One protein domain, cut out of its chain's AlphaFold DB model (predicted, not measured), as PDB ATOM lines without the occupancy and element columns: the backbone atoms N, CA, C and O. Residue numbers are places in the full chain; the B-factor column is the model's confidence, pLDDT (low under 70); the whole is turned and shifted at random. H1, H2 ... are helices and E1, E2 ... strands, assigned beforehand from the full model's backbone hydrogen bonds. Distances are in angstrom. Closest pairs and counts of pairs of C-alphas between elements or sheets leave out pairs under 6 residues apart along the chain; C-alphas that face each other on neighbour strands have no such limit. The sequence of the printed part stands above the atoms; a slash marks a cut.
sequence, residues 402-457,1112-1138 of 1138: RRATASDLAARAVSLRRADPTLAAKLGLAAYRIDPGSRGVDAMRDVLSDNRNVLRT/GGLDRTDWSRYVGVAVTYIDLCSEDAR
ATOM      1  N   ARG A 402       4.230  12.239  35.627       78.00
ATOM      2  CA  ARG A 402       3.450  13.246  36.377       78.00
ATOM      3  C   ARG A 402       3.869  14.672  36.013       78.00
ATOM      4  O   ARG A 402       3.004  15.512  35.776       78.00
ATOM      5  N   ARG A 403       5.178  14.918  35.878       80.44
ATOM      6  CA  ARG A 403       5.739  16.205  35.421       80.44
ATOM      7  C   ARG A 403       5.226  16.614  34.045       80.44
ATOM      8  O   ARG A 403       4.906  17.785  33.832       80.44
ATOM      9  N   ALA A 404       5.148  15.666  33.109       84.25
ATOM     10  CA  ALA A 404       4.656  15.929  31.759       84.25
ATOM     11  C   ALA A 404       3.172  16.338  31.765       84.25
ATOM     12  O   ALA A 404       2.825  17.364  31.178       84.25
ATOM     13  N   THR A 405       2.314  15.603  32.484       87.94
ATOM     14  CA  THR A 405       0.885  15.941  32.610       87.94
ATOM     15  C   THR A 405       0.671  17.278  33.320       87.94
ATOM     16  O   THR A 405      -0.098  18.108  32.840       87.94
ATOM     17  N   ALA A 406       1.382  17.534  34.422       84.94
ATOM     18  CA  ALA A 406       1.297  18.808  35.132       84.94
ATOM     19  C   ALA A 406       1.731  19.996  34.253       84.94
ATOM     20  O   ALA A 406       1.095  21.049  34.266       84.94
ATOM     21  N   SER A 407       2.766  19.819  33.426       84.94
ATOM     22  CA  SER A 407       3.227  20.858  32.494       84.94
ATOM     23  C   SER A 407       2.208  21.166  31.389       84.94
ATOM     24  O   SER A 407       2.013  22.336  31.061       84.94
ATOM     25  N   ASP A 408       1.535  20.151  30.835       89.50
ATOM     26  CA  ASP A 408       0.466  20.338  29.838       89.50
ATOM     27  C   ASP A 408      -0.749  21.065  30.441       89.50
ATOM     28  O   ASP A 408      -1.248  22.039  29.873       89.50
ATOM     29  N   LEU A 409      -1.175  20.663  31.643       90.81
ATOM     30  CA  LEU A 409      -2.262  21.325  32.372       90.81
ATOM     31  C   LEU A 409      -1.946  22.794  32.679       90.81
ATOM     32  O   LEU A 409      -2.796  23.659  32.461       90.81
ATOM     33  N   ALA A 410      -0.718  23.093  33.113       85.81
ATOM     34  CA  ALA A 410      -0.266  24.462  33.346       85.81
ATOM     35  C   ALA A 410      -0.287  25.303  32.054       85.81
ATOM     36  O   ALA A 410      -0.742  26.445  32.064       85.81
ATOM     37  N   ALA A 411       0.138  24.740  30.916       85.81
ATOM     38  CA  ALA A 411       0.094  25.434  29.627       85.81
ATOM     39  C   ALA A 411      -1.347  25.733  29.165       85.81
ATOM     40  O   ALA A 411      -1.627  26.834  28.685       85.81
ATOM     41  N   ARG A 412      -2.278  24.786  29.352       88.75
ATOM     42  CA  ARG A 412      -3.707  24.983  29.044       88.75
ATOM     43  C   ARG A 412      -4.371  26.000  29.968       88.75
ATOM     44  O   ARG A 412      -5.188  26.794  29.513       88.75
ATOM     45  N   ALA A 413      -4.007  26.016  31.248       85.56
ATOM     46  CA  ALA A 413      -4.470  27.042  32.174       85.56
ATOM     47  C   ALA A 413      -4.093  28.450  31.676       85.56
ATOM     48  O   ALA A 413      -4.946  29.333  31.592       85.56
ATOM     49  N   VAL A 414      -2.847  28.643  31.234       81.50
ATOM     50  CA  VAL A 414      -2.391  29.933  30.691       81.50
ATOM     51  C   VAL A 414      -3.144  30.331  29.414       81.50
ATOM     52  O   VAL A 414      -3.448  31.513  29.240       81.50
ATOM     53  N   SER A 415      -3.487  29.386  28.530       82.31
ATOM     54  CA  SER A 415      -4.246  29.707  27.310       82.31
ATOM     55  C   SER A 415      -5.709  30.070  27.592       82.31
ATOM     56  O   SER A 415      -6.273  30.916  26.897       82.31
ATOM     57  N   LEU A 416      -6.307  29.490  28.636       78.38
ATOM     58  CA  LEU A 416      -7.703  29.718  29.014       78.38
ATOM     59  C   LEU A 416      -7.913  30.926  29.938       78.38
ATOM     60  O   LEU A 416      -9.047  31.372  30.072       78.38
ATOM     61  N   ARG A 417      -6.858  31.514  30.518       73.38
ATOM     62  CA  ARG A 417      -6.941  32.540  31.583       73.38
ATOM     63  C   ARG A 417      -7.852  33.751  31.321       73.38
ATOM     64  O   ARG A 417      -8.306  34.370  32.277       73.38
ATOM     65  N   ARG A 418      -8.095  34.110  30.052       64.94
ATOM     66  CA  ARG A 418      -8.998  35.212  29.645       64.94
ATOM     67  C   ARG A 418     -10.367  34.737  29.156       64.94
ATOM     68  O   ARG A 418     -11.331  35.486  29.264       64.94
ATOM     69  N   ALA A 419     -10.429  33.534  28.586       64.44
ATOM     70  CA  ALA A 419     -11.633  32.983  27.967       64.44
ATOM     71  C   ALA A 419     -12.500  32.230  28.985       64.44
ATOM     72  O   ALA A 419     -13.703  32.449  29.043       64.44
ATOM     73  N   ASP A 420     -11.873  31.390  29.810       71.00
ATOM     74  CA  ASP A 420     -12.489  30.718  30.952       71.00
ATOM     75  C   ASP A 420     -11.513  30.750  32.144       71.00
ATOM     76  O   ASP A 420     -10.763  29.793  32.384       71.00
ATOM     77  N   PRO A 421     -11.494  31.869  32.893       74.44
ATOM     78  CA  PRO A 421     -10.649  32.024  34.072       74.44
ATOM     79  C   PRO A 421     -10.856  30.917  35.110       74.44
ATOM     80  O   PRO A 421      -9.910  30.512  35.780       74.44
ATOM     81  N   THR A 422     -12.082  30.396  35.214       76.69
ATOM     82  CA  THR A 422     -12.464  29.393  36.211       76.69
ATOM     83  C   THR A 422     -11.831  28.048  35.894       76.69
ATOM     84  O   THR A 422     -11.161  27.456  36.743       76.69
ATOM     85  N   LEU A 423     -12.006  27.567  34.661       82.56
ATOM     86  CA  LEU A 423     -11.371  26.335  34.212       82.56
ATOM     87  C   LEU A 423      -9.848  26.480  34.238       82.56
ATOM     88  O   LEU A 423      -9.163  25.579  34.714       82.56
ATOM     89  N   ALA A 424      -9.315  27.630  33.820       83.00
ATOM     90  CA  ALA A 424      -7.888  27.914  33.903       83.00
ATOM     91  C   ALA A 424      -7.343  27.771  35.335       83.00
ATOM     92  O   ALA A 424      -6.317  27.122  35.541       83.00
ATOM     93  N   ALA A 425      -8.064  28.291  36.332       81.06
ATOM     94  CA  ALA A 425      -7.731  28.131  37.746       81.06
ATOM     95  C   ALA A 425      -7.683  26.661  38.163       81.06
ATOM     96  O   ALA A 425      -6.710  26.215  38.767       81.06
ATOM     97  N   LYS A 426      -8.734  25.906  37.818       87.81
ATOM     98  CA  LYS A 426      -8.874  24.488  38.171       87.81
ATOM     99  C   LYS A 426      -7.776  23.640  37.532       87.81
ATOM    100  O   LYS A 426      -7.228  22.765  38.194       87.81
ATOM    101  N   LEU A 427      -7.410  23.922  36.278       90.12
ATOM    102  CA  LEU A 427      -6.310  23.247  35.581       90.12
ATOM    103  C   LEU A 427      -4.944  23.613  36.173       90.12
ATOM    104  O   LEU A 427      -4.107  22.729  36.345       90.12
ATOM    105  N   GLY A 428      -4.728  24.881  36.536       87.38
ATOM    106  CA  GLY A 428      -3.516  25.313  37.238       87.38
ATOM    107  C   GLY A 428      -3.377  24.645  38.610       87.38
ATOM    108  O   GLY A 428      -2.299  24.163  38.960       87.38
ATOM    109  N   LEU A 429      -4.483  24.535  39.352       86.88
ATOM    110  CA  LEU A 429      -4.524  23.851  40.645       86.88
ATOM    111  C   LEU A 429      -4.303  22.342  40.505       86.88
ATOM    112  O   LEU A 429      -3.554  21.760  41.290       86.88
ATOM    113  N   ALA A 430      -4.882  21.716  39.478       89.25
ATOM    114  CA  ALA A 430      -4.620  20.318  39.154       89.25
ATOM    115  C   ALA A 430      -3.143  20.083  38.804       89.25
ATOM    116  O   ALA A 430      -2.541  19.153  39.336       89.25
ATOM    117  N   ALA A 431      -2.535  20.949  37.985       88.44
ATOM    118  CA  ALA A 431      -1.109  20.885  37.667       88.44
ATOM    119  C   ALA A 431      -0.240  20.940  38.933       88.44
ATOM    120  O   ALA A 431       0.637  20.097  39.117       88.44
ATOM    121  N   TYR A 432      -0.532  21.884  39.833       85.69
ATOM    122  CA  TYR A 432       0.180  22.028  41.101       85.69
ATOM    123  C   TYR A 432       0.017  20.813  42.024       85.69
ATOM    124  O   TYR A 432       0.993  20.358  42.614       85.69
ATOM    125  N   ARG A 433      -1.191  20.251  42.136       85.25
ATOM    126  CA  ARG A 433      -1.445  19.073  42.984       85.25
ATOM    127  C   ARG A 433      -0.828  17.786  42.420       85.25
ATOM    128  O   ARG A 433      -0.449  16.918  43.200       85.25
ATOM    129  N   ILE A 434      -0.712  17.654  41.095       85.06
ATOM    130  CA  ILE A 434      -0.088  16.493  40.432       85.06
ATOM    131  C   ILE A 434       1.443  16.538  40.547       85.06
ATOM    132  O   ILE A 434       2.069  15.504  40.789       85.06
ATOM    133  N   ASP A 435       2.041  17.721  40.383       83.25
ATOM    134  CA  ASP A 435       3.473  17.956  40.575       83.25
ATOM    135  C   ASP A 435       3.727  19.379  41.118       83.25
ATOM    136  O   ASP A 435       3.742  20.343  40.341       83.25
ATOM    137  N   PRO A 436       3.965  19.531  42.436       70.62
ATOM    138  CA  PRO A 436       4.189  20.833  43.067       70.62
ATOM    139  C   PRO A 436       5.414  21.598  42.546       70.62
ATOM    140  O   PRO A 436       5.478  22.814  42.711       70.62
ATOM    141  N   GLY A 437       6.379  20.906  41.922       63.09
ATOM    142  CA  GLY A 437       7.563  21.512  41.299       63.09
ATOM    143  C   GLY A 437       7.362  21.956  39.843       63.09
ATOM    144  O   GLY A 437       8.294  22.479  39.232       63.09
ATOM    145  N   SER A 438       6.176  21.733  39.269       66.75
ATOM    146  CA  SER A 438       5.832  22.144  37.905       66.75
ATOM    147  C   SER A 438       5.496  23.639  37.814       66.75
ATOM    148  O   SER A 438       5.285  24.325  38.814       66.75
ATOM    149  N   ARG A 439       5.324  24.150  36.586       70.38
ATOM    150  CA  ARG A 439       4.817  25.516  36.330       70.38
ATOM    151  C   ARG A 439       3.344  25.721  36.737       70.38
ATOM    152  O   ARG A 439       2.770  26.754  36.407       70.38
ATOM    153  N   GLY A 440       2.708  24.765  37.424       66.94
ATOM    154  CA  GLY A 440       1.322  24.875  37.890       66.94
ATOM    155  C   GLY A 440       1.093  26.070  38.817       66.94
ATOM    156  O   GLY A 440       0.091  26.768  38.673       66.94
ATOM    157  N   VAL A 441       2.055  26.373  39.699       67.62
ATOM    158  CA  VAL A 441       1.992  27.579  40.543       67.62
ATOM    159  C   VAL A 441       2.026  28.837  39.683       67.62
ATOM    160  O   VAL A 441       1.194  29.716  39.874       67.62
ATOM    161  N   ASP A 442       2.926  28.913  38.705       67.06
ATOM    162  CA  ASP A 442       3.025  30.070  37.809       67.06
ATOM    163  C   ASP A 442       1.753  30.252  36.973       67.06
ATOM    164  O   ASP A 442       1.258  31.367  36.845       67.06
ATOM    165  N   ALA A 443       1.151  29.159  36.498       73.62
ATOM    166  CA  ALA A 443      -0.125  29.205  35.793       73.62
ATOM    167  C   ALA A 443      -1.270  29.708  36.691       73.62
ATOM    168  O   ALA A 443      -2.037  30.570  36.271       73.62
ATOM    169  N   MET A 444      -1.374  29.228  37.939       74.06
ATOM    170  CA  MET A 444      -2.350  29.763  38.900       74.06
ATOM    171  C   MET A 444      -2.097  31.241  39.197       74.06
ATOM    172  O   MET A 444      -3.041  32.026  39.234       74.06
ATOM    173  N   ARG A 445      -0.833  31.639  39.374       68.31
ATOM    174  CA  ARG A 445      -0.429  33.030  39.610       68.31
ATOM    175  C   ARG A 445      -0.814  33.938  38.444       68.31
ATOM    176  O   ARG A 445      -1.344  35.017  38.689       68.31
ATOM    177  N   ASP A 446      -0.603  33.502  37.205       69.50
ATOM    178  CA  ASP A 446      -0.983  34.247  36.001       69.50
ATOM    179  C   ASP A 446      -2.503  34.406  35.890       69.50
ATOM    180  O   ASP A 446      -2.999  35.501  35.614       69.50
ATOM    181  N   VAL A 447      -3.254  33.332  36.155       71.88
ATOM    182  CA  VAL A 447      -4.724  33.354  36.148       71.88
ATOM    183  C   VAL A 447      -5.263  34.284  37.239       71.88
ATOM    184  O   VAL A 447      -6.147  35.098  36.967       71.88
ATOM    185  N   LEU A 448      -4.718  34.206  38.457       68.62
ATOM    186  CA  LEU A 448      -5.129  35.039  39.590       68.62
ATOM    187  C   LEU A 448      -4.691  36.498  39.431       68.62
ATOM    188  O   LEU A 448      -5.427  37.390  39.829       68.62
ATOM    189  N   SER A 449      -3.539  36.768  38.814       63.50
ATOM    190  CA  SER A 449      -3.088  38.130  38.502       63.50
ATOM    191  C   SER A 449      -4.051  38.839  37.542       63.50
ATOM    192  O   SER A 449      -4.400  40.003  37.764       63.50
ATOM    193  N   ASP A 450      -4.502  38.131  36.501       65.62
ATOM    194  CA  ASP A 450      -5.434  38.656  35.495       65.62
ATOM    195  C   ASP A 450      -6.888  38.733  36.013       65.62
ATOM    196  O   ASP A 450      -7.718  39.414  35.416       65.62
ATOM    197  N   ASN A 451      -7.204  38.078  37.140       65.69
ATOM    198  CA  ASN A 451      -8.548  38.033  37.733       65.69
ATOM    199  C   ASN A 451      -8.573  38.438  39.220       65.69
ATOM    200  O   ASN A 451      -9.476  38.054  39.961       65.69
ATOM    201  N   ARG A 452      -7.603  39.247  39.663       60.00
ATOM    202  CA  ARG A 452      -7.331  39.581  41.080       60.00
ATOM    203  C   ARG A 452      -8.484  40.234  41.844       60.00
ATOM    204  O   ARG A 452      -8.489  40.237  43.072       60.00
ATOM    205  N   ASN A 453      -9.429  40.811  41.110       66.44
ATOM    206  CA  ASN A 453     -10.588  41.498  41.659       66.44
ATOM    207  C   ASN A 453     -11.857  40.645  41.580       66.44
ATOM    208  O   ASN A 453     -12.898  41.086  42.045       66.44
ATOM    209  N   VAL A 454     -11.823  39.440  41.007       72.75
ATOM    210  CA  VAL A 454     -13.008  38.577  40.968       72.75
ATOM    211  C   VAL A 454     -13.175  37.914  42.336       72.75
ATOM    212  O   VAL A 454     -12.392  37.056  42.730       72.75
ATOM    213  N   LEU A 455     -14.203  38.328  43.072       71.94
ATOM    214  CA  LEU A 455     -14.515  37.835  44.413       71.94
ATOM    215  C   LEU A 455     -15.171  36.453  44.365       71.94
ATOM    216  O   LEU A 455     -14.910  35.612  45.225       71.94
ATOM    217  N   ARG A 456     -16.034  36.227  43.369       75.00
ATOM    218  CA  ARG A 456     -16.782  34.977  43.193       75.00
ATOM    219  C   ARG A 456     -17.240  34.807  41.752       75.00
ATOM    220  O   ARG A 456     -17.500  35.797  41.072       75.00
ATOM    221  N   THR A 457     -17.418  33.565  41.321       80.69
ATOM    222  CA  THR A 457     -18.165  33.237  40.106       80.69
ATOM    223  C   THR A 457     -19.045  32.006  40.299       80.69
ATOM    224  O   THR A 457     -18.736  31.132  41.109       80.69
ATOM    225  N   GLY A1112     -15.447  25.438  43.431       75.00
ATOM    226  CA  GLY A1112     -15.121  24.014  43.611       75.00
ATOM    227  C   GLY A1112     -14.074  23.452  42.636       75.00
ATOM    228  O   GLY A1112     -13.545  24.163  41.782       75.00
ATOM    229  N   GLY A1113     -13.758  22.160  42.778       80.62
ATOM    230  CA  GLY A1113     -12.753  21.446  41.977       80.62
ATOM    231  C   GLY A1113     -13.257  20.988  40.602       80.62
ATOM    232  O   GLY A1113     -14.320  21.414  40.143       80.62
ATOM    233  N   LEU A1114     -12.478  20.132  39.929       84.19
ATOM    234  CA  LEU A1114     -12.960  19.342  38.788       84.19
ATOM    235  C   LEU A1114     -13.720  18.126  39.331       84.19
ATOM    236  O   LEU A1114     -13.214  17.427  40.215       84.19
ATOM    237  N   ASP A1115     -14.914  17.854  38.806       84.62
ATOM    238  CA  ASP A1115     -15.602  16.597  39.101       84.62
ATOM    239  C   ASP A1115     -14.899  15.413  38.403       84.62
ATOM    240  O   ASP A1115     -13.929  15.590  37.661       84.62
ATOM    241  N   ARG A1116     -15.338  14.172  38.648       86.38
ATOM    242  CA  ARG A1116     -14.688  12.988  38.047       86.38
ATOM    243  C   ARG A1116     -14.770  12.973  36.518       86.38
ATOM    244  O   ARG A1116     -13.848  12.479  35.865       86.38
ATOM    245  N   THR A1117     -15.855  13.494  35.958       85.25
ATOM    246  CA  THR A1117     -16.085  13.543  34.513       85.25
ATOM    247  C   THR A1117     -15.128  14.546  33.880       85.25
ATOM    248  O   THR A1117     -14.378  14.198  32.968       85.25
ATOM    249  N   ASP A1118     -15.059  15.753  34.432       84.19
ATOM    250  CA  ASP A1118     -14.157  16.816  34.013       84.19
ATOM    251  C   ASP A1118     -12.689  16.442  34.235       84.19
ATOM    252  O   ASP A1118     -11.851  16.686  33.368       84.19
ATOM    253  N   TRP A1119     -12.356  15.767  35.337       88.38
ATOM    254  CA  TRP A1119     -11.009  15.239  35.555       88.38
ATOM    255  C   TRP A1119     -10.609  14.270  34.445       88.38
ATOM    256  O   TRP A1119      -9.544  14.409  33.844       88.38
ATOM    257  N   SER A1120     -11.484  13.322  34.103       86.62
ATOM    258  CA  SER A1120     -11.212  12.383  33.012       86.62
ATOM    259  C   SER A1120     -11.066  13.087  31.656       86.62
ATOM    260  O   SER A1120     -10.220  12.694  30.854       86.62
ATOM    261  N   ARG A1121     -11.838  14.158  31.425       86.50
ATOM    262  CA  ARG A1121     -11.844  14.936  30.183       86.50
ATOM    263  C   ARG A1121     -10.601  15.812  30.026       86.50
ATOM    264  O   ARG A1121     -10.051  15.886  28.929       86.50
ATOM    265  N   TYR A1122     -10.187  16.499  31.088       87.75
ATOM    266  CA  TYR A1122      -9.141  17.520  31.024       87.75
ATOM    267  C   TYR A1122      -7.767  17.035  31.506       87.75
ATOM    268  O   TYR A1122      -6.765  17.471  30.942       87.75
ATOM    269  N   VAL A1123      -7.712  16.138  32.500       87.44
ATOM    270  CA  VAL A1123      -6.470  15.574  33.075       87.44
ATOM    271  C   VAL A1123      -6.147  14.199  32.484       87.44
ATOM    272  O   VAL A1123      -4.987  13.899  32.205       87.44
ATOM    273  N   GLY A1124      -7.173  13.381  32.240       82.38
ATOM    274  CA  GLY A1124      -7.047  12.046  31.656       82.38
ATOM    275  C   GLY A1124      -7.140  10.911  32.680       82.38
ATOM    276  O   GLY A1124      -6.850  11.071  33.863       82.38
ATOM    277  N   VAL A1125      -7.533   9.723  32.209       82.44
ATOM    278  CA  VAL A1125      -7.808   8.536  33.052       82.44
ATOM    279  C   VAL A1125      -6.565   7.874  33.657       82.44
ATOM    280  O   VAL A1125      -6.686   7.070  34.574       82.44
ATOM    281  N   ALA A1126      -5.373   8.194  33.144       76.69
ATOM    282  CA  ALA A1126      -4.109   7.630  33.620       76.69
ATOM    283  C   ALA A1126      -3.636   8.242  34.953       76.69
ATOM    284  O   ALA A1126      -2.797   7.652  35.631       76.69
ATOM    285  N   VAL A1127      -4.166   9.408  35.333       81.00
ATOM    286  CA  VAL A1127      -3.853  10.078  36.598       81.00
ATOM    287  C   VAL A1127      -5.007   9.870  37.569       81.00
ATOM    288  O   VAL A1127      -6.157  10.184  37.254       81.00
ATOM    289  N   THR A1128      -4.701   9.356  38.761       85.56
ATOM    290  CA  THR A1128      -5.687   9.149  39.828       85.56
ATOM    291  C   THR A1128      -6.444  10.443  40.117       85.56
ATOM    292  O   THR A1128      -5.834  11.506  40.209       85.56
ATOM    293  N   TYR A1129      -7.768  10.348  40.246       88.44
ATOM    294  CA  TYR A1129      -8.620  11.486  40.587       88.44
ATOM    295  C   TYR A1129      -8.186  12.107  41.915       88.44
ATOM    296  O   TYR A1129      -8.088  11.401  42.920       88.44
ATOM    297  N   ILE A1130      -7.966  13.420  41.912       84.69
ATOM    298  CA  ILE A1130      -7.695  14.205  43.114       84.69
ATOM    299  C   ILE A1130      -8.859  15.173  43.288       84.69
ATOM    300  O   ILE A1130      -9.126  15.990  42.403       84.69
ATOM    301  N   ASP A1131      -9.532  15.105  44.434       84.44
ATOM    302  CA  ASP A1131     -10.472  16.154  44.815       84.44
ATOM    303  C   ASP A1131      -9.680  17.406  45.203       84.44
ATOM    304  O   ASP A1131      -9.085  17.490  46.281       84.44
ATOM    305  N   LEU A1132      -9.657  18.371  44.283       81.88
ATOM    306  CA  LEU A1132      -8.892  19.608  44.416       81.88
ATOM    307  C   LEU A1132      -9.340  20.479  45.599       81.88
ATOM    308  O   LEU A1132      -8.558  21.328  46.018       81.88
ATOM    309  N   CYS A1133     -10.568  20.303  46.106       78.38
ATOM    310  CA  CYS A1133     -11.203  21.228  47.051       78.38
ATOM    311  C   CYS A1133     -11.836  20.555  48.286       78.38
ATOM    312  O   CYS A1133     -12.666  21.185  48.952       78.38
ATOM    313  N   SER A1134     -11.458  19.308  48.590       73.00
ATOM    314  CA  SER A1134     -11.902  18.564  49.784       73.00
ATOM    315  C   SER A1134     -11.459  19.217  51.108       73.00
ATOM    316  O   SER A1134     -10.517  20.006  51.133       73.00
ATOM    317  N   GLU A1135     -12.131  18.901  52.224       53.50
ATOM    318  CA  GLU A1135     -11.768  19.434  53.553       53.50
ATOM    319  C   GLU A1135     -10.391  18.963  54.041       53.50
ATOM    320  O   GLU A1135      -9.695  19.748  54.667       53.50
ATOM    321  N   ASP A1136      -9.942  17.761  53.656       46.09
ATOM    322  CA  ASP A1136      -8.563  17.286  53.891       46.09
ATOM    323  C   ASP A1136      -7.512  18.044  53.042       46.09
ATOM    324  O   ASP A1136      -6.305  17.850  53.206       46.09
ATOM    325  N   ALA A1137      -7.958  18.874  52.090       42.81
ATOM    326  CA  ALA A1137      -7.121  19.668  51.194       42.81
ATOM    327  C   ALA A1137      -7.083  21.175  51.528       42.81
ATOM    328  O   ALA A1137      -6.302  21.872  50.867       42.81
ATOM    329  N   ARG A1138      -7.896  21.646  52.491       36.91
ATOM    330  CA  ARG A1138      -7.858  22.994  53.101       36.91
ATOM    331  C   ARG A1138      -6.971  22.987  54.341       36.91
ATOM    332  O   ARG A1138      -6.403  24.059  54.643       36.91
TER     333      ARG A1138
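This is residues 402 to 457 and 1112 to 1138 of the 1138 residues of an uncharacterized protein of Alloactinosynnema sp. L-07 (UniProt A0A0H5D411). Three helices, H1, H2 and H3, form an up-and-down bundle, with short H4 set crosswise near H2. The 83 printed residues include four named helices and one named strand, ordered H1 H2 H3 E1 H4: mostly helix. The whole is compact, radius of gyration of the C-alphas 11.8 A, spanning 34 by 26 by 22 A.

H1, residues 402 to 416, touches H2, residues 421 to 434, in a hairpin at a shallow tilt of 12 degrees; their closest C-alphas, Ala 413 and Ala 424, are 3.9 A apart. H3, residues 440 to 450, touches H2 in another hairpin; their closest C-alphas, Tyr 432 and Gly 440, are 4.4 A apart. H4, residues 1116 to 1122, is close to H2 but not clearly touching, about perpendicular at 83 degrees; their closest C-alphas, Leu 427 and Tyr 1122, are 7.8 A apart. E1, residues 454 to 457, pairs with no named strand. In the four helices every O i to N i+4 pair is within hydrogen-bond range.

H1 measures 21.2 A from C-alpha 402 at (3.450, 13.246, 36.377), H2 19.8 A, H3 15.5 A, E1 7.5 A, and H4 10.0 A, to C-alpha 1122 at (-9.141, 17.520, 31.024).

C-alphas 457 and 1112 are 10.3 A apart across the cut. Residues 1123 to 1138 hold no named element. Nineteen residues are under pLDDT 70, among them 1135 to 1138.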